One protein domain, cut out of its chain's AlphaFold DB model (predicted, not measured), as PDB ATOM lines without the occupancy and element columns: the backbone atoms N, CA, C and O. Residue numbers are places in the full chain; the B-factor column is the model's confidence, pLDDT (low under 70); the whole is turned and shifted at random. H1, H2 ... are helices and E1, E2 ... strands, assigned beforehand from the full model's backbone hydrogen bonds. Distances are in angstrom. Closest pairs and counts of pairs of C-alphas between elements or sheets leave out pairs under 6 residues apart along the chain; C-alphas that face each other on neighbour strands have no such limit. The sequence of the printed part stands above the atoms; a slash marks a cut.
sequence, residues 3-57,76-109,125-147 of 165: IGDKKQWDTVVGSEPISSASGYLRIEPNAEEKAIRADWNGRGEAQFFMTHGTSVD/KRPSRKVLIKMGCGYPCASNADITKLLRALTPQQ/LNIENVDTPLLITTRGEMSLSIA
ATOM      1  N   ILE A   3     283.292 -56.775  59.225       98.25
ATOM      2  CA  ILE A   3     284.074 -55.732  58.555       98.25
ATOM      3  C   ILE A   3     283.986 -55.865  57.046       98.25
ATOM      4  O   ILE A   3     283.759 -56.953  56.527       98.25
ATOM      5  N   GLY A   4     284.196 -54.764  56.334       97.38
ATOM      6  CA  GLY A   4     284.141 -54.761  54.881       97.38
ATOM      7  C   GLY A   4     284.956 -53.653  54.239       97.38
ATOM      8  O   GLY A   4     285.226 -52.620  54.849       97.38
ATOM      9  N   ASP A   5     285.328 -53.870  52.985       97.62
ATOM     10  CA  ASP A   5     285.875 -52.865  52.079       97.62
ATOM     11  C   ASP A   5     285.523 -53.208  50.622       97.62
ATOM     12  O   ASP A   5     284.758 -54.130  50.344       97.62
ATOM     13  N   LYS A   6     286.090 -52.468  49.666       96.00
ATOM     14  CA  LYS A   6     285.813 -52.633  48.230       96.00
ATOM     15  C   LYS A   6     286.027 -54.047  47.662       96.00
ATOM     16  O   LYS A   6     285.458 -54.346  46.619       96.00
ATOM     17  N   LYS A   7     286.901 -54.875  48.252       95.94
ATOM     18  CA  LYS A   7     287.214 -56.225  47.741       95.94
ATOM     19  C   LYS A   7     286.292 -57.292  48.312       95.94
ATOM     20  O   LYS A   7     286.028 -58.284  47.644       95.94
ATOM     21  N   GLN A   8     285.848 -57.097  49.545       96.69
ATOM     22  CA  GLN A   8     284.884 -57.947  50.218       96.69
ATOM     23  C   GLN A   8     284.116 -57.054  51.181       96.69
ATOM     24  O   GLN A   8     284.683 -56.551  52.152       96.69
ATOM     25  N   TRP A   9     282.845 -56.825  50.876       93.06
ATOM     26  CA  TRP A   9     282.001 -55.894  51.621       93.06
ATOM     27  C   TRP A   9     281.563 -56.468  52.970       93.06
ATOM     28  O   TRP A   9     281.120 -55.709  53.836       93.06
ATOM     29  N   ASP A  10     281.730 -57.782  53.141       94.44
ATOM     30  CA  ASP A  10     281.294 -58.501  54.315       94.44
ATOM     31  C   ASP A  10     282.247 -59.636  54.747       94.44
ATOM     32  O   ASP A  10     282.494 -60.599  54.022       94.44
ATOM     33  N   THR A  11     282.799 -59.530  55.955       96.81
ATOM     34  CA  THR A  11     283.663 -60.523  56.600       96.81
ATOM     35  C   THR A  11     283.339 -60.613  58.088       96.81
ATOM     36  O   THR A  11     283.339 -59.604  58.791       96.81
ATOM     37  N   VAL A  12     283.099 -61.828  58.585       96.38
ATOM     38  CA  VAL A  12     282.824 -62.089  60.008       96.38
ATOM     39  C   VAL A  12     284.072 -61.831  60.851       96.38
ATOM     40  O   VAL A  12     285.147 -62.336  60.541       96.38
ATOM     41  N   VAL A  13     283.913 -61.091  61.948       95.56
ATOM     42  CA  VAL A  13     284.949 -60.920  62.974       95.56
ATOM     43  C   VAL A  13     284.762 -61.989  64.053       95.56
ATOM     44  O   VAL A  13     283.691 -62.067  64.657       95.56
ATOM     45  N   GLY A  14     285.797 -62.807  64.268       91.38
ATOM     46  CA  GLY A  14     285.865 -63.816  65.332       91.38
ATOM     47  C   GLY A  14     286.585 -63.311  66.588       91.38
ATOM     48  O   GLY A  14     286.556 -62.122  66.892       91.38
ATOM     49  N   SER A  15     287.244 -64.220  67.311       89.94
ATOM     50  CA  SER A  15     288.025 -63.919  68.523       89.94
ATOM     51  C   SER A  15     289.487 -63.549  68.261       89.94
ATOM     52  O   SER A  15     290.187 -63.172  69.192       89.94
ATOM     53  N   GLU A  16     289.950 -63.669  67.020       95.12
ATOM     54  CA  GLU A  16     291.331 -63.383  66.628       95.12
ATOM     55  C   GLU A  16     291.426 -62.061  65.860       95.12
ATOM     56  O   GLU A  16     290.461 -61.664  65.190       95.12
ATOM     57  N   PRO A  17     292.592 -61.391  65.887       97.62
ATOM     58  CA  PRO A  17     292.841 -60.238  65.043       97.62
ATOM     59  C   PRO A  17     292.604 -60.533  63.560       97.62
ATOM     60  O   PRO A  17     293.142 -61.490  63.001       97.62
ATOM     61  N   ILE A  18     291.850 -59.666  62.888       98.38
ATOM     62  CA  ILE A  18     291.473 -59.839  61.483       98.38
ATOM     63  C   ILE A  18     291.586 -58.523  60.724       98.38
ATOM     64  O   ILE A  18     291.476 -57.436  61.288       98.38
ATOM     65  N   SER A  19     291.833 -58.599  59.421       98.44
ATOM     66  CA  SER A  19     291.837 -57.437  58.538       98.44
ATOM     67  C   SER A  19     290.836 -57.616  57.409       98.44
ATOM     68  O   SER A  19     290.564 -58.735  56.976       98.44
ATOM     69  N   SER A  20     290.289 -56.501  56.936       98.31
ATOM     70  CA  SER A  20     289.431 -56.475  55.757       98.31
ATOM     71  C   SER A  20     290.212 -56.967  54.526       98.31
ATOM     72  O   SER A  20     291.445 -56.958  54.525       98.31
ATOM     73  N   ALA A  21     289.535 -57.398  53.458       98.12
ATOM     74  CA  ALA A  21     290.193 -58.048  52.313       98.12
ATOM     75  C   ALA A  21     291.249 -57.180  51.594       98.12
ATOM     76  O   ALA A  21     292.189 -57.697  50.987       98.12
ATOM     77  N   SER A  22     291.117 -55.854  51.647       97.88
ATOM     78  CA  SER A  22     292.116 -54.894  51.161       97.88
ATOM     79  C   SER A  22     293.128 -54.465  52.232       97.88
ATOM     80  O   SER A  22     294.064 -53.730  51.919       97.88
ATOM     81  N   GLY A  23     292.943 -54.886  53.484       98.00
ATOM     82  CA  GLY A  23     293.759 -54.508  54.637       98.00
ATOM     83  C   GLY A  23     293.557 -53.062  55.092       98.00
ATOM     84  O   GLY A  23     294.468 -52.479  55.669       98.00
ATOM     85  N   TYR A  24     292.421 -52.435  54.773       98.50
ATOM     86  CA  TYR A  24     292.149 -51.025  55.102       98.50
ATOM     87  C   TYR A  24     291.645 -50.823  56.524       98.50
ATOM     88  O   TYR A  24     291.867 -49.756  57.095       98.50
ATOM     89  N   LEU A  25     291.010 -51.852  57.077       98.75
ATOM     90  CA  LEU A  25     290.554 -51.914  58.452       98.75
ATOM     91  C   LEU A  25     291.106 -53.178  59.102       98.75
ATOM     92  O   LEU A  25     291.026 -54.261  58.520       98.75
ATOM     93  N   ARG A  26     291.637 -53.035  60.312       98.56
ATOM     94  CA  ARG A  26     292.041 -54.138  61.178       98.56
ATOM     95  C   ARG A  26     291.249 -54.085  62.479       98.56
ATOM     96  O   ARG A  26     291.101 -53.012  63.049       98.56
ATOM     97  N   ILE A  27     290.745 -55.235  62.916       98.38
ATOM     98  CA  ILE A  27     290.081 -55.407  64.206       98.38
ATOM     99  C   ILE A  27     290.963 -56.279  65.088       98.38
ATOM    100  O   ILE A  27     291.400 -57.342  64.647       98.38
ATOM    101  N   GLU A  28     291.192 -55.846  66.321       97.56
ATOM    102  CA  GLU A  28     291.933 -56.584  67.342       97.56
ATOM    103  C   GLU A  28     291.119 -56.619  68.642       97.56
ATOM    104  O   GLU A  28     290.792 -55.563  69.186       97.56
ATOM    105  N   PRO A  29     290.755 -57.800  69.162       96.56
ATOM    106  CA  PRO A  29     290.146 -57.904  70.485       96.56
ATOM    107  C   PRO A  29     291.118 -57.472  71.590       96.56
ATOM    108  O   PRO A  29     292.296 -57.822  71.563       96.56
ATOM    109  N   ASN A  30     290.613 -56.748  72.585       95.06
ATOM    110  CA  ASN A  30     291.342 -56.344  73.781       95.06
ATOM    111  C   ASN A  30     290.603 -56.864  75.024       95.06
ATOM    112  O   ASN A  30     289.606 -56.288  75.463       95.06
ATOM    113  N   ALA A  31     291.091 -57.973  75.583       93.56
ATOM    114  CA  ALA A  31     290.465 -58.628  76.730       93.56
ATOM    115  C   ALA A  31     290.565 -57.805  78.026       93.56
ATOM    116  O   ALA A  31     289.633 -57.827  78.828       93.56
ATOM    117  N   GLU A  32     291.663 -57.068  78.223       93.25
ATOM    118  CA  GLU A  32     291.885 -56.253  79.425       93.25
ATOM    119  C   GLU A  32     290.886 -55.098  79.498       93.25
ATOM    120  O   GLU A  32     290.264 -54.865  80.533       93.25
ATOM    121  N   GLU A  33     290.676 -54.420  78.368       93.75
ATOM    122  CA  GLU A  33     289.714 -53.320  78.264       93.75
ATOM    123  C   GLU A  33     288.277 -53.793  77.988       93.75
ATOM    124  O   GLU A  33     287.369 -52.966  77.950       93.75
ATOM    125  N   LYS A  34     288.057 -55.105  77.804       95.81
ATOM    126  CA  LYS A  34     286.774 -55.698  77.378       95.81
ATOM    127  C   LYS A  34     286.193 -54.992  76.149       95.81
ATOM    128  O   LYS A  34     285.017 -54.647  76.104       95.81
ATOM    129  N   ALA A  35     287.047 -54.771  75.160       97.19
ATOM    130  CA  ALA A  35     286.730 -53.991  73.978       97.19
ATOM    131  C   ALA A  35     287.282 -54.650  72.715       97.19
ATOM    132  O   ALA A  35     288.087 -55.579  72.764       97.19
ATOM    133  N   ILE A  36     286.880 -54.128  71.565       97.50
ATOM    134  CA  ILE A  36     287.612 -54.313  70.315       97.50
ATOM    135  C   ILE A  36     288.304 -53.012  69.939       97.50
ATOM    136  O   ILE A  36     287.756 -51.933  70.146       97.50
ATOM    137  N   ARG A  37     289.479 -53.107  69.334       98.25
ATOM    138  CA  ARG A  37     290.156 -51.993  68.683       98.25
ATOM    139  C   ARG A  37     289.978 -52.110  67.176       98.25
ATOM    140  O   ARG A  37     290.185 -53.177  66.606       98.25
ATOM    141  N   ALA A  38     289.582 -51.017  66.545       98.56
ATOM    142  CA  ALA A  38     289.365 -50.900  65.116       98.56
ATOM    143  C   ALA A  38     290.299 -49.831  64.536       98.56
ATOM    144  O   ALA A  38     290.147 -48.642  64.820       98.56
ATOM    145  N   ASP A  39     291.255 -50.254  63.712       98.75
ATOM    146  CA  ASP A  39     292.258 -49.395  63.084       98.75
ATOM    147  C   ASP A  39     292.012 -49.287  61.576       98.75
ATOM    148  O   ASP A  39     292.257 -50.225  60.811       98.75
ATOM    149  N   TRP A  40     291.565 -48.112  61.138       98.81
ATOM    150  CA  TRP A  40     291.544 -47.723  59.732       98.81
ATOM    151  C   TRP A  40     292.894 -47.116  59.366       98.81
ATOM    152  O   TRP A  40     293.395 -46.259  60.089       98.81
ATOM    153  N   ASN A  41     293.460 -47.496  58.218       98.50
ATOM    154  CA  ASN A  41     294.750 -46.967  57.744       98.50
ATOM    155  C   ASN A  41     294.635 -45.850  56.690       98.50
ATOM    156  O   ASN A  41     295.648 -45.360  56.191       98.50
ATOM    157  N   GLY A  42     293.412 -45.467  56.309       98.19
ATOM    158  CA  GLY A  42     293.147 -44.358  55.389       98.19
ATOM    159  C   GLY A  42     293.521 -44.591  53.922       98.19
ATOM    160  O   GLY A  42     293.485 -43.648  53.134       98.19
ATOM    161  N   ARG A  43     293.864 -45.824  53.526       98.00
ATOM    162  CA  ARG A  43     294.180 -46.170  52.126       98.00
ATOM    163  C   ARG A  43     292.937 -46.413  51.261       98.00
ATOM    164  O   ARG A  43     293.051 -46.505  50.039       98.00
ATOM    165  N   GLY A  44     291.758 -46.506  51.870       97.69
ATOM    166  CA  GLY A  44     290.478 -46.649  51.183       97.69
ATOM    167  C   GLY A  44     289.302 -46.645  52.153       97.69
ATOM    168  O   GLY A  44     289.489 -46.544  53.364       97.69
ATOM    169  N   GLU A  45     288.086 -46.719  51.611       98.38
ATOM    170  CA  GLU A  45     286.878 -46.880  52.424       98.38
ATOM    171  C   GLU A  45     286.841 -48.278  53.035       98.38
ATOM    172  O   GLU A  45     287.021 -49.270  52.323       98.38
ATOM    173  N   ALA A  46     286.598 -48.341  54.340       98.50
ATOM    174  CA  ALA A  46     286.333 -49.580  55.049       98.50
ATOM    175  C   ALA A  46     285.323 -49.342  56.169       98.50
ATOM    176  O   ALA A  46     285.224 -48.240  56.717       98.50
ATOM    177  N   GLN A  47     284.588 -50.390  56.513       98.31
ATOM    178  CA  GLN A  47     283.466 -50.334  57.438       98.31
ATOM    179  C   GLN A  47     283.581 -51.404  58.517       98.31
ATOM    180  O   GLN A  47     283.912 -52.551  58.223       98.31
ATOM    181  N   PHE A  48     283.273 -51.014  59.747       98.44
ATOM    182  CA  PHE A  48     282.954 -51.907  60.856       98.44
ATOM    183  C   PHE A  48     281.445 -51.863  61.064       98.44
ATOM    184  O   PHE A  48     280.874 -50.773  61.085       98.44
ATOM    185  N   PHE A  49     280.791 -53.010  61.208       97.88
ATOM    186  CA  PHE A  49     279.344 -53.048  61.371       97.88
ATOM    187  C   PHE A  49     278.849 -54.255  62.165       97.88
ATOM    188  O   PHE A  49     279.510 -55.289  62.301       97.88
ATOM    189  N   MET A  50     277.649 -54.101  62.709       96.81
ATOM    190  CA  MET A  50     276.858 -55.168  63.303       96.81
ATOM    191  C   MET A  50     275.706 -55.501  62.366       96.81
ATOM    192  O   MET A  50     275.169 -54.613  61.715       96.81
ATOM    193  N   THR A  51     275.326 -56.772  62.322       94.75
ATOM    194  CA  THR A  51     274.174 -57.239  61.548       94.75
ATOM    195  C   THR A  51     273.312 -58.126  62.419       94.75
ATOM    196  O   THR A  51     273.840 -58.893  63.232       94.75
ATOM    197  N   HIS A  52     272.014 -58.093  62.176       92.62
ATOM    198  CA  HIS A  52     271.117 -59.153  62.602       92.62
ATOM    199  C   HIS A  52     271.147 -60.304  61.594       92.62
ATOM    200  O   HIS A  52     271.445 -60.108  60.418       92.62
ATOM    201  N   GLY A  53     270.868 -61.526  62.052       88.06
ATOM    202  CA  GLY A  53     270.679 -62.666  61.143       88.06
ATOM    203  C   GLY A  53     269.372 -62.569  60.347       88.06
ATOM    204  O   GLY A  53     269.249 -63.132  59.263       88.06
ATOM    205  N   THR A  54     268.395 -61.842  60.882       91.44
ATOM    206  CA  THR A  54     267.113 -61.497  60.262       91.44
ATOM    207  C   THR A  54     266.751 -60.098  60.738       91.44
ATOM    208  O   THR A  54     267.055 -59.772  61.884       91.44
ATOM    209  N   SER A  55     266.148 -59.276  59.882       94.88
ATOM    210  CA  SER A  55     265.749 -57.920  60.257       94.88
ATOM    211  C   SER A  55     264.872 -57.900  61.508       94.88
ATOM    212  O   SER A  55     264.088 -58.822  61.742       94.88
ATOM    213  N   VAL A  56     265.006 -56.835  62.293       97.69
ATOM    214  CA  VAL A  56     264.307 -56.640  63.563       97.69
ATOM    215  C   VAL A  56     263.492 -55.353  63.502       97.69
ATOM    216  O   VAL A  56     263.972 -54.333  63.007       97.69
ATOM    217  N   ASP A  57     262.275 -55.412  64.031       97.56
ATOM    218  CA  ASP A  57     261.402 -54.255  64.209       97.56
ATOM    219  C   ASP A  57     261.832 -53.453  65.449       97.56
ATOM    220  O   ASP A  57     261.832 -53.962  66.572       97.56
ATOM    221  N   LYS A  76     293.062 -42.824  67.923       98.19
ATOM    222  CA  LYS A  76     293.600 -41.906  66.919       98.19
ATOM    223  C   LYS A  76     292.470 -41.140  66.247       98.19
ATOM    224  O   LYS A  76     291.564 -41.724  65.656       98.19
ATOM    225  N   ARG A  77     292.559 -39.808  66.303       98.19
ATOM    226  CA  ARG A  77     291.552 -38.903  65.734       98.19
ATOM    227  C   ARG A  77     291.377 -39.121  64.228       98.19
ATOM    228  O   ARG A  77     292.371 -39.314  63.525       98.19
ATOM    229  N   PRO A  78     290.142 -38.999  63.716       98.38
ATOM    230  CA  PRO A  78     289.882 -39.209  62.306       98.38
ATOM    231  C   PRO A  78     290.476 -38.100  61.433       98.38
ATOM    232  O   PRO A  78     290.164 -36.912  61.583       98.38
ATOM    233  N   SER A  79     291.280 -38.487  60.449       98.56
ATOM    234  CA  SER A  79     291.848 -37.573  59.444       98.56
ATOM    235  C   SER A  79     290.837 -37.148  58.372       98.56
ATOM    236  O   SER A  79     290.978 -36.082  57.775       98.56
ATOM    237  N   ARG A  80     289.773 -37.932  58.154       98.56
ATOM    238  CA  ARG A  80     288.699 -37.648  57.184       98.56
ATOM    239  C   ARG A  80     287.322 -37.818  57.816       98.56
ATOM    240  O   ARG A  80     287.210 -38.115  58.999       98.56
ATOM    241  N   LYS A  81     286.286 -37.605  57.005       98.56
ATOM    242  CA  LYS A  81     284.889 -37.785  57.389       98.56
ATOM    243  C   LYS A  81     284.631 -39.203  57.915       98.56
ATOM    244  O   LYS A  81     285.096 -40.174  57.312       98.56
ATOM    245  N   VAL A  82     283.896 -39.295  59.016       98.69
ATOM    246  CA  VAL A  82     283.429 -40.533  59.643       98.69
ATOM    247  C   VAL A  82     281.912 -40.505  59.661       98.69
ATOM    248  O   VAL A  82     281.309 -39.548  60.148       98.69
ATOM    249  N   LEU A  83     281.307 -41.553  59.115       98.06
ATOM    250  CA  LEU A  83     279.867 -41.746  59.139       98.06
ATOM    251  C   LEU A  83     279.525 -42.886  60.083       98.06
ATOM    252  O   LEU A  83     280.168 -43.936  60.044       98.06
ATOM    253  N   ILE A  84     278.473 -42.677  60.860       97.50
ATOM    254  CA  ILE A  84     277.743 -43.731  61.551       97.50
ATOM    255  C   ILE A  84     276.411 -43.932  60.833       97.50
ATOM    256  O   ILE A  84     275.780 -42.959  60.419       97.50
ATOM    257  N   LYS A  85     276.017 -45.181  60.611       97.00
ATOM    258  CA  LYS A  85     274.817 -45.536  59.855       97.00
ATOM    259  C   LYS A  85     274.023 -46.614  60.573       97.00
ATOM    260  O   LYS A  85     274.603 -47.441  61.273       97.00
ATOM    261  N   MET A  86     272.726 -46.619  60.306       98.12
ATOM    262  CA  MET A  86     271.821 -47.728  60.575       98.12
ATOM    263  C   MET A  86     271.174 -48.135  59.246       98.12
ATOM    264  O   MET A  86     270.887 -47.267  58.416       98.12
ATOM    265  N   GLY A  87     271.022 -49.435  59.008       97.56
ATOM    266  CA  GLY A  87     270.520 -50.010  57.758       97.56
ATOM    267  C   GLY A  87     269.256 -50.840  57.956       97.56
ATOM    268  O   GLY A  87     269.040 -51.403  59.028       97.56
ATOM    269  N   CYS A  88     268.437 -50.889  56.906       96.44
ATOM    270  CA  CYS A  88     267.150 -51.583  56.849       96.44
ATOM    271  C   CYS A  88     267.019 -52.488  55.608       96.44
ATOM    272  O   CYS A  88     265.945 -52.609  55.013       96.44
ATOM    273  N   GLY A  89     268.137 -53.089  55.187       92.94
ATOM    274  CA  GLY A  89     268.270 -53.847  53.941       92.94
ATOM    275  C   GLY A  89     268.699 -52.971  52.769       92.94
ATOM    276  O   GLY A  89     268.098 -51.936  52.508       92.94
ATOM    277  N   TYR A  90     269.734 -53.365  52.021       87.38
ATOM    278  CA  TYR A  90     270.230 -52.556  50.900       87.38
ATOM    279  C   TYR A  90     269.113 -52.243  49.880       87.38
ATOM    280  O   TYR A  90     268.436 -53.170  49.430       87.38
ATOM    281  N   PRO A  91     268.940 -50.972  49.453       92.06
ATOM    282  CA  PRO A  91     269.779 -49.794  49.729       92.06
ATOM    283  C   PRO A  91     269.303 -48.899  50.898       92.06
ATOM    284  O   PRO A  91     269.805 -47.788  51.052       92.06
ATOM    285  N   CYS A  92     268.338 -49.349  51.701       96.06
ATOM    286  CA  CYS A  92     267.720 -48.624  52.815       96.06
ATOM    287  C   CYS A  92     268.715 -48.389  53.965       96.06
ATOM    288  O   CYS A  92     269.204 -49.338  54.583       96.06
ATOM    289  N   ALA A  93     269.021 -47.121  54.259       96.38
ATOM    290  CA  ALA A  93     269.847 -46.726  55.397       96.38
ATOM    291  C   ALA A  93     269.689 -45.237  55.731       96.38
ATOM    292  O   ALA A  93     269.481 -44.413  54.843       96.38
ATOM    293  N   SER A  94     269.929 -44.891  56.994       97.19
ATOM    294  CA  SER A  94     270.113 -43.512  57.456       97.19
ATOM    295  C   SER A  94     271.499 -43.342  58.086       97.19
ATOM    296  O   SER A  94     272.114 -44.308  58.544       97.19
ATOM    297  N   ASN A  95     272.048 -42.126  58.053       94.75
ATOM    298  CA  ASN A  95     273.406 -41.855  58.517       94.75
ATOM    299  C   ASN A  95     273.569 -40.487  59.180       94.75
ATOM    300  O   ASN A  95     272.891 -39.529  58.826       94.75
ATOM    301  N   ALA A  96     274.547 -40.400  60.082       92.56
ATOM    302  CA  ALA A  96     274.995 -39.166  60.710       92.56
ATOM    303  C   ALA A  96     276.513 -38.978  60.541       92.56
ATOM    304  O   ALA A  96     277.293 -39.935  60.516       92.56
ATOM    305  N   ASP A  97     276.947 -37.721  60.427       95.31
ATOM    306  CA  ASP A  97     278.364 -37.349  60.389       95.31
ATOM    307  C   ASP A  97     278.873 -37.078  61.809       95.31
ATOM    308  O   ASP A  97     278.585 -36.038  62.401       95.31
ATOM    309  N   ILE A  98     279.664 -38.007  62.350       96.88
ATOM    310  CA  ILE A  98     280.218 -37.919  63.712       96.88
ATOM    311  C   ILE A  98     281.642 -37.350  63.741       96.88
ATOM    312  O   ILE A  98     282.304 -37.364  64.778       96.88
ATOM    313  N   THR A  99     282.144 -36.819  62.621       97.81
ATOM    314  CA  THR A  99     283.551 -36.402  62.491       97.81
ATOM    315  C   THR A  99     283.935 -35.326  63.500       97.81
ATOM    316  O   THR A  99     284.984 -35.418  64.139       97.81
ATOM    317  N   LYS A 100     283.106 -34.282  63.632       96.81
ATOM    318  CA  LYS A 100     283.378 -33.166  64.552       96.81
ATOM    319  C   LYS A 100     283.368 -33.640  66.001       96.81
ATOM    320  O   LYS A 100     284.270 -33.280  66.749       96.81
ATOM    321  N   LEU A 101     282.400 -34.487  66.345       95.94
ATOM    322  CA  LEU A 101     282.265 -35.070  67.673       95.94
ATOM    323  C   LEU A 101     283.515 -35.877  68.038       95.94
ATOM    324  O   LEU A 101     284.187 -35.538  69.004       95.94
ATOM    325  N   LEU A 102     283.919 -36.840  67.201       97.69
ATOM    326  CA  LEU A 102     285.112 -37.660  67.450       97.69
ATOM    327  C   LEU A 102     286.413 -36.844  67.532       97.69
ATOM    328  O   LEU A 102     287.324 -37.202  68.275       97.69
ATOM    329  N   ARG A 103     286.529 -35.742  66.780       97.69
ATOM    330  CA  ARG A 103     287.701 -34.851  66.848       97.69
ATOM    331  C   ARG A 103     287.744 -34.007  68.119       97.69
ATOM    332  O   ARG A 103     288.842 -33.658  68.548       97.69
ATOM    333  N   ALA A 104     286.585 -33.671  68.679       96.56
ATOM    334  CA  ALA A 104     286.470 -32.882  69.902       96.56
ATOM    335  C   ALA A 104     286.764 -33.705  71.165       96.56
ATOM    336  O   ALA A 104     287.154 -33.131  72.178       96.56
ATOM    337  N   LEU A 105     286.628 -35.034  71.102       95.81
ATOM    338  CA  LEU A 105     286.930 -35.912  72.230       95.81
ATOM    339  C   LEU A 105     288.410 -35.841  72.640       95.81
ATOM    340  O   LEU A 105     289.330 -35.721  71.811       95.81
ATOM    341  N   THR A 106     288.632 -35.957  73.947       94.50
ATOM    342  CA  THR A 106     289.954 -36.188  74.527       94.50
ATOM    343  C   THR A 106     290.405 -37.603  74.152       94.50
ATOM    344  O   THR A 106     289.688 -38.562  74.444       94.50
ATOM    345  N   PRO A 107     291.561 -37.769  73.486       94.25
ATOM    346  CA  PRO A 107     292.074 -39.093  73.159       94.25
ATOM    347  C   PRO A 107     292.295 -39.945  74.410       94.25
ATOM    348  O   PRO A 107     292.560 -39.412  75.486       94.25
ATOM    349  N   GLN A 108     292.238 -41.267  74.245       95.00
ATOM    350  CA  GLN A 108     292.491 -42.243  75.314       95.00
ATOM    351  C   GLN A 108     291.505 -42.194  76.504       95.00
ATOM    352  O   GLN A 108     291.760 -42.804  77.540       95.00
ATOM    353  N   GLN A 109     290.358 -41.521  76.363       97.50
ATOM    354  CA  GLN A 109     289.277 -41.534  77.353       97.50
ATOM    355  C   GLN A 109     288.048 -42.275  76.825       97.50
ATOM    356  O   GLN A 109     287.613 -42.049  75.694       97.50
ATOM    357  N   LEU A 125     265.223 -44.196  57.476       97.31
ATOM    358  CA  LEU A 125     265.338 -45.586  57.917       97.31
ATOM    359  C   LEU A 125     263.936 -46.200  58.070       97.31
ATOM    360  O   LEU A 125     263.102 -45.651  58.785       97.31
ATOM    361  N   ASN A 126     263.699 -47.371  57.474       97.50
ATOM    362  CA  ASN A 126     262.551 -48.193  57.843       97.50
ATOM    363  C   ASN A 126     262.814 -48.860  59.204       97.50
ATOM    364  O   ASN A 126     263.555 -49.844  59.281       97.50
ATOM    365  N   ILE A 127     262.218 -48.308  60.262       96.75
ATOM    366  CA  ILE A 127     262.405 -48.763  61.643       96.75
ATOM    367  C   ILE A 127     261.848 -50.175  61.885       96.75
ATOM    368  O   ILE A 127     262.354 -50.884  62.745       96.75
ATOM    369  N   GLU A 128     260.880 -50.621  61.081       97.38
ATOM    370  CA  GLU A 128     260.258 -51.948  61.195       97.38
ATOM    371  C   GLU A 128     261.150 -53.078  60.648       97.38
ATOM    372  O   GLU A 128     260.861 -54.257  60.834       97.38
ATOM    373  N   ASN A 129     262.235 -52.741  59.940       97.31
ATOM    374  CA  ASN A 129     263.040 -53.710  59.197       97.31
ATOM    375  C   ASN A 129     264.548 -53.450  59.328       97.31
ATOM    376  O   ASN A 129     265.262 -53.449  58.326       97.31
ATOM    377  N   VAL A 130     265.055 -53.218  60.539       98.12
ATOM    378  CA  VAL A 130     266.481 -52.931  60.768       98.12
ATOM    379  C   VAL A 130     267.310 -54.210  60.667       98.12
ATOM    380  O   VAL A 130     267.138 -55.133  61.458       98.12
ATOM    381  N   ASP A 131     268.259 -54.262  59.731       97.25
ATOM    382  CA  ASP A 131     269.185 -55.392  59.552       97.25
ATOM    383  C   ASP A 131     270.611 -55.069  60.020       97.25
ATOM    384  O   ASP A 131     271.356 -55.956  60.439       97.25
ATOM    385  N   THR A 132     270.980 -53.788  60.003       97.69
ATOM    386  CA  THR A 132     272.317 -53.285  60.320       97.69
ATOM    387  C   THR A 132     272.190 -52.208  61.398       97.69
ATOM    388  O   THR A 132     272.126 -51.022  61.070       97.69
ATOM    389  N   PRO A 133     272.134 -52.572  62.693       96.62
ATOM    390  CA  PRO A 133     271.880 -51.615  63.775       96.62
ATOM    391  C   PRO A 133     272.998 -50.580  63.963       96.62
ATOM    392  O   PRO A 133     272.760 -49.490  64.474       96.62
ATOM    393  N   LEU A 134     274.224 -50.901  63.546       97.69
ATOM    394  CA  LEU A 134     275.351 -49.975  63.576       97.69
ATOM    395  C   LEU A 134     276.313 -50.282  62.434       97.69
ATOM    396  O   LEU A 134     276.743 -51.423  62.267       97.69
ATOM    397  N   LEU A 135     276.749 -49.237  61.739       98.00
ATOM    398  CA  LEU A 135     277.882 -49.259  60.822       98.00
ATOM    399  C   LEU A 135     278.703 -47.983  60.991       98.00
ATOM    400  O   LEU A 135     278.169 -46.886  60.878       98.00
ATOM    401  N   ILE A 136     280.009 -48.115  61.209       98.50
ATOM    402  CA  ILE A 136     280.966 -47.007  61.240       98.50
ATOM    403  C   ILE A 136     281.891 -47.140  60.034       98.50
ATOM    404  O   ILE A 136     282.516 -48.180  59.830       98.50
ATOM    405  N   THR A 137     281.987 -46.085  59.227       98.50
ATOM    406  CA  THR A 137     282.813 -46.078  58.013       98.50
ATOM    407  C   THR A 137     283.586 -44.779  57.849       98.50
ATOM    408  O   THR A 137     283.113 -43.685  58.171       98.50
ATOM    409  N   THR A 138     284.800 -44.898  57.324       98.75
ATOM    410  CA  THR A 138     285.636 -43.767  56.931       98.75
ATOM    411  C   THR A 138     286.572 -44.167  55.794       98.75
ATOM    412  O   THR A 138     286.897 -45.337  55.600       98.75
ATOM    413  N   ARG A 139     287.024 -43.162  55.036       98.50
ATOM    414  CA  ARG A 139     288.122 -43.278  54.059       98.50
ATOM    415  C   ARG A 139     289.468 -42.835  54.631       98.50
ATOM    416  O   ARG A 139     290.441 -42.770  53.888       98.50
ATOM    417  N   GLY A 140     289.503 -42.375  55.882       98.50
ATOM    418  CA  GLY A 140     290.673 -41.744  56.485       98.50
ATOM    419  C   GLY A 140     291.384 -42.598  57.526       98.50
ATOM    420  O   GLY A 140     290.891 -43.628  57.964       98.50
ATOM    421  N   GLU A 141     292.546 -42.082  57.921       98.69
ATOM    422  CA  GLU A 141     293.258 -42.341  59.175       98.69
ATOM    423  C   GLU A 141     292.318 -42.348  60.395       98.69
ATOM    424  O   GLU A 141     291.816 -41.255  60.652       98.69
ATOM    425  N   MET A 142     292.058 -43.445  61.124       98.69
ATOM    426  CA  MET A 142     291.320 -43.419  62.408       98.69
ATOM    427  C   MET A 142     291.596 -44.675  63.247       98.69
ATOM    428  O   MET A 142     291.750 -45.755  62.688       98.69
ATOM    429  N   SER A 143     291.591 -44.554  64.577       98.62
ATOM    430  CA  SER A 143     291.585 -45.707  65.486       98.62
ATOM    431  C   SER A 143     290.582 -45.491  66.615       98.62
ATOM    432  O   SER A 143     290.589 -44.424  67.242       98.62
ATOM    433  N   LEU A 144     289.705 -46.472  66.829       98.56
ATOM    434  CA  LEU A 144     288.678 -46.471  67.870       98.56
ATOM    435  C   LEU A 144     288.730 -47.778  68.656       98.56
ATOM    436  O   LEU A 144     288.735 -48.847  68.049       98.56
ATOM    437  N   SER A 145     288.641 -47.697  69.978       98.50
ATOM    438  CA  SER A 145     288.279 -48.839  70.816       98.50
ATOM    439  C   SER A 145     286.791 -48.768  71.150       98.50
ATOM    440  O   SER A 145     286.292 -47.698  71.489       98.50
ATOM    441  N   ILE A 146     286.068 -49.878  71.023       98.31
ATOM    442  CA  ILE A 146     284.615 -49.970  71.220       98.31
ATOM    443  C   ILE A 146     284.343 -51.075  72.240       98.31
ATOM    444  O   ILE A 146     284.730 -52.221  72.015       98.31
ATOM    445  N   ALA A 147     283.699 -50.720  73.351       98.00
ATOM    446  CA  ALA A 147     283.433 -51.625  74.471       98.00
ATOM    447  C   ALA A 147     281.974 -52.094  74.528       98.00
ATOM    448  O   ALA A 147     281.717 -53.245  74.861       98.00
TER     449      ALA A 147
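This is residues 3 to 57, 76 to 109 and 125 to 147 of the 165 residues of a protein of Gammaproteobacteria bacterium SG8_31 (UniProt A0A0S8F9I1). A strongly twisted, curled sheet of six strands is partly covered by a smaller sheet of three strands, E3, E4 and E9, so that the two make a sandwich, only partly face to face and with their strands crossed at 39 degrees. The short helix H1 follows the edge strand E7 and only grazes the large sheet, while the unnamed residues 13 to 24 make the long link from E2 to E3. The printed part has 112 residues, with nine named strands and one named helix in the order E1 E2 E3 E4 E5 E6 E7 H1 E8 E9; of the 57 residues in named elements strands hold 51, and the class is mostly strand; the sheets run E2 - E1 - E5 - E8 - E6 - E7 and E3 - E4 - E9, both antiparallel throughout. It is compact, with a radius of gyration of the C-alphas of 14.0 A, and spans 36 by 31 by 28 A.

Start in the large sheet at E8, residues 132 to 138. On one side of it is E5, residues 46 to 50, where N 48 and O 136 are 2.9 A apart, within hydrogen-bond range; on the other side is E6, residues 82 to 87, with N 85 and O 135 at 2.8 A. Beyond E5 comes E1, residues 3 to 5, with N 4 and O 47 at 2.9 A, then the edge strand E2, residues 8 to 12, in a hairpin with E1, with N 11 and O 3 at 2.8 A. The other edge is E7, residues 93 to 97, in a hairpin with E6, with N 84 and O 96 at 3.0 A. H1, residues 99 to 104, grazes this sheet with its residues 99 to 102; its closest C-alpha to E6 is that of Thr 99, 5.0 A from that of Val 82. In H1 every O i to N i+4 pair is within hydrogen-bond range. Now look at the facing sheet: E4, residues 35 to 41, is its inner strand, between E3, residues 25 to 30, with N 28 and O 37 at 2.9 A, and E9, residues 141 to 147, with N 38 and O 144 at 2.8 A. E3 and E4 form a hairpin. The closest C-alphas of E3 and E5 are those of Leu 25 and Ala 46, 5.9 A apart. E3 and E6 are apart.

Find C-alpha 3 at (284.074, -55.732, 58.555), where E1 begins. E8 starts at C-alpha 132, (272.317, -53.285, 60.320), and covers 16.7 A; E6 covers 16.1 A, E3 16.0 A and E4 19.4 A. E9, 20.4 A, ends at C-alpha 147, (283.433, -51.625, 74.471).

The farthest C-alphas, those of Glu 32 and Pro 91, are 37.6 A apart. Two cuts leave out residues 58 to 75, with 34.6 A from C-alpha 57 to C-alpha 76, and residues 110 to 124, with 31.1 A from C-alpha 109 to C-alpha 125. Of the links printed whole, E2 to E3 is long. No printed residue is under 70 in pLDDT.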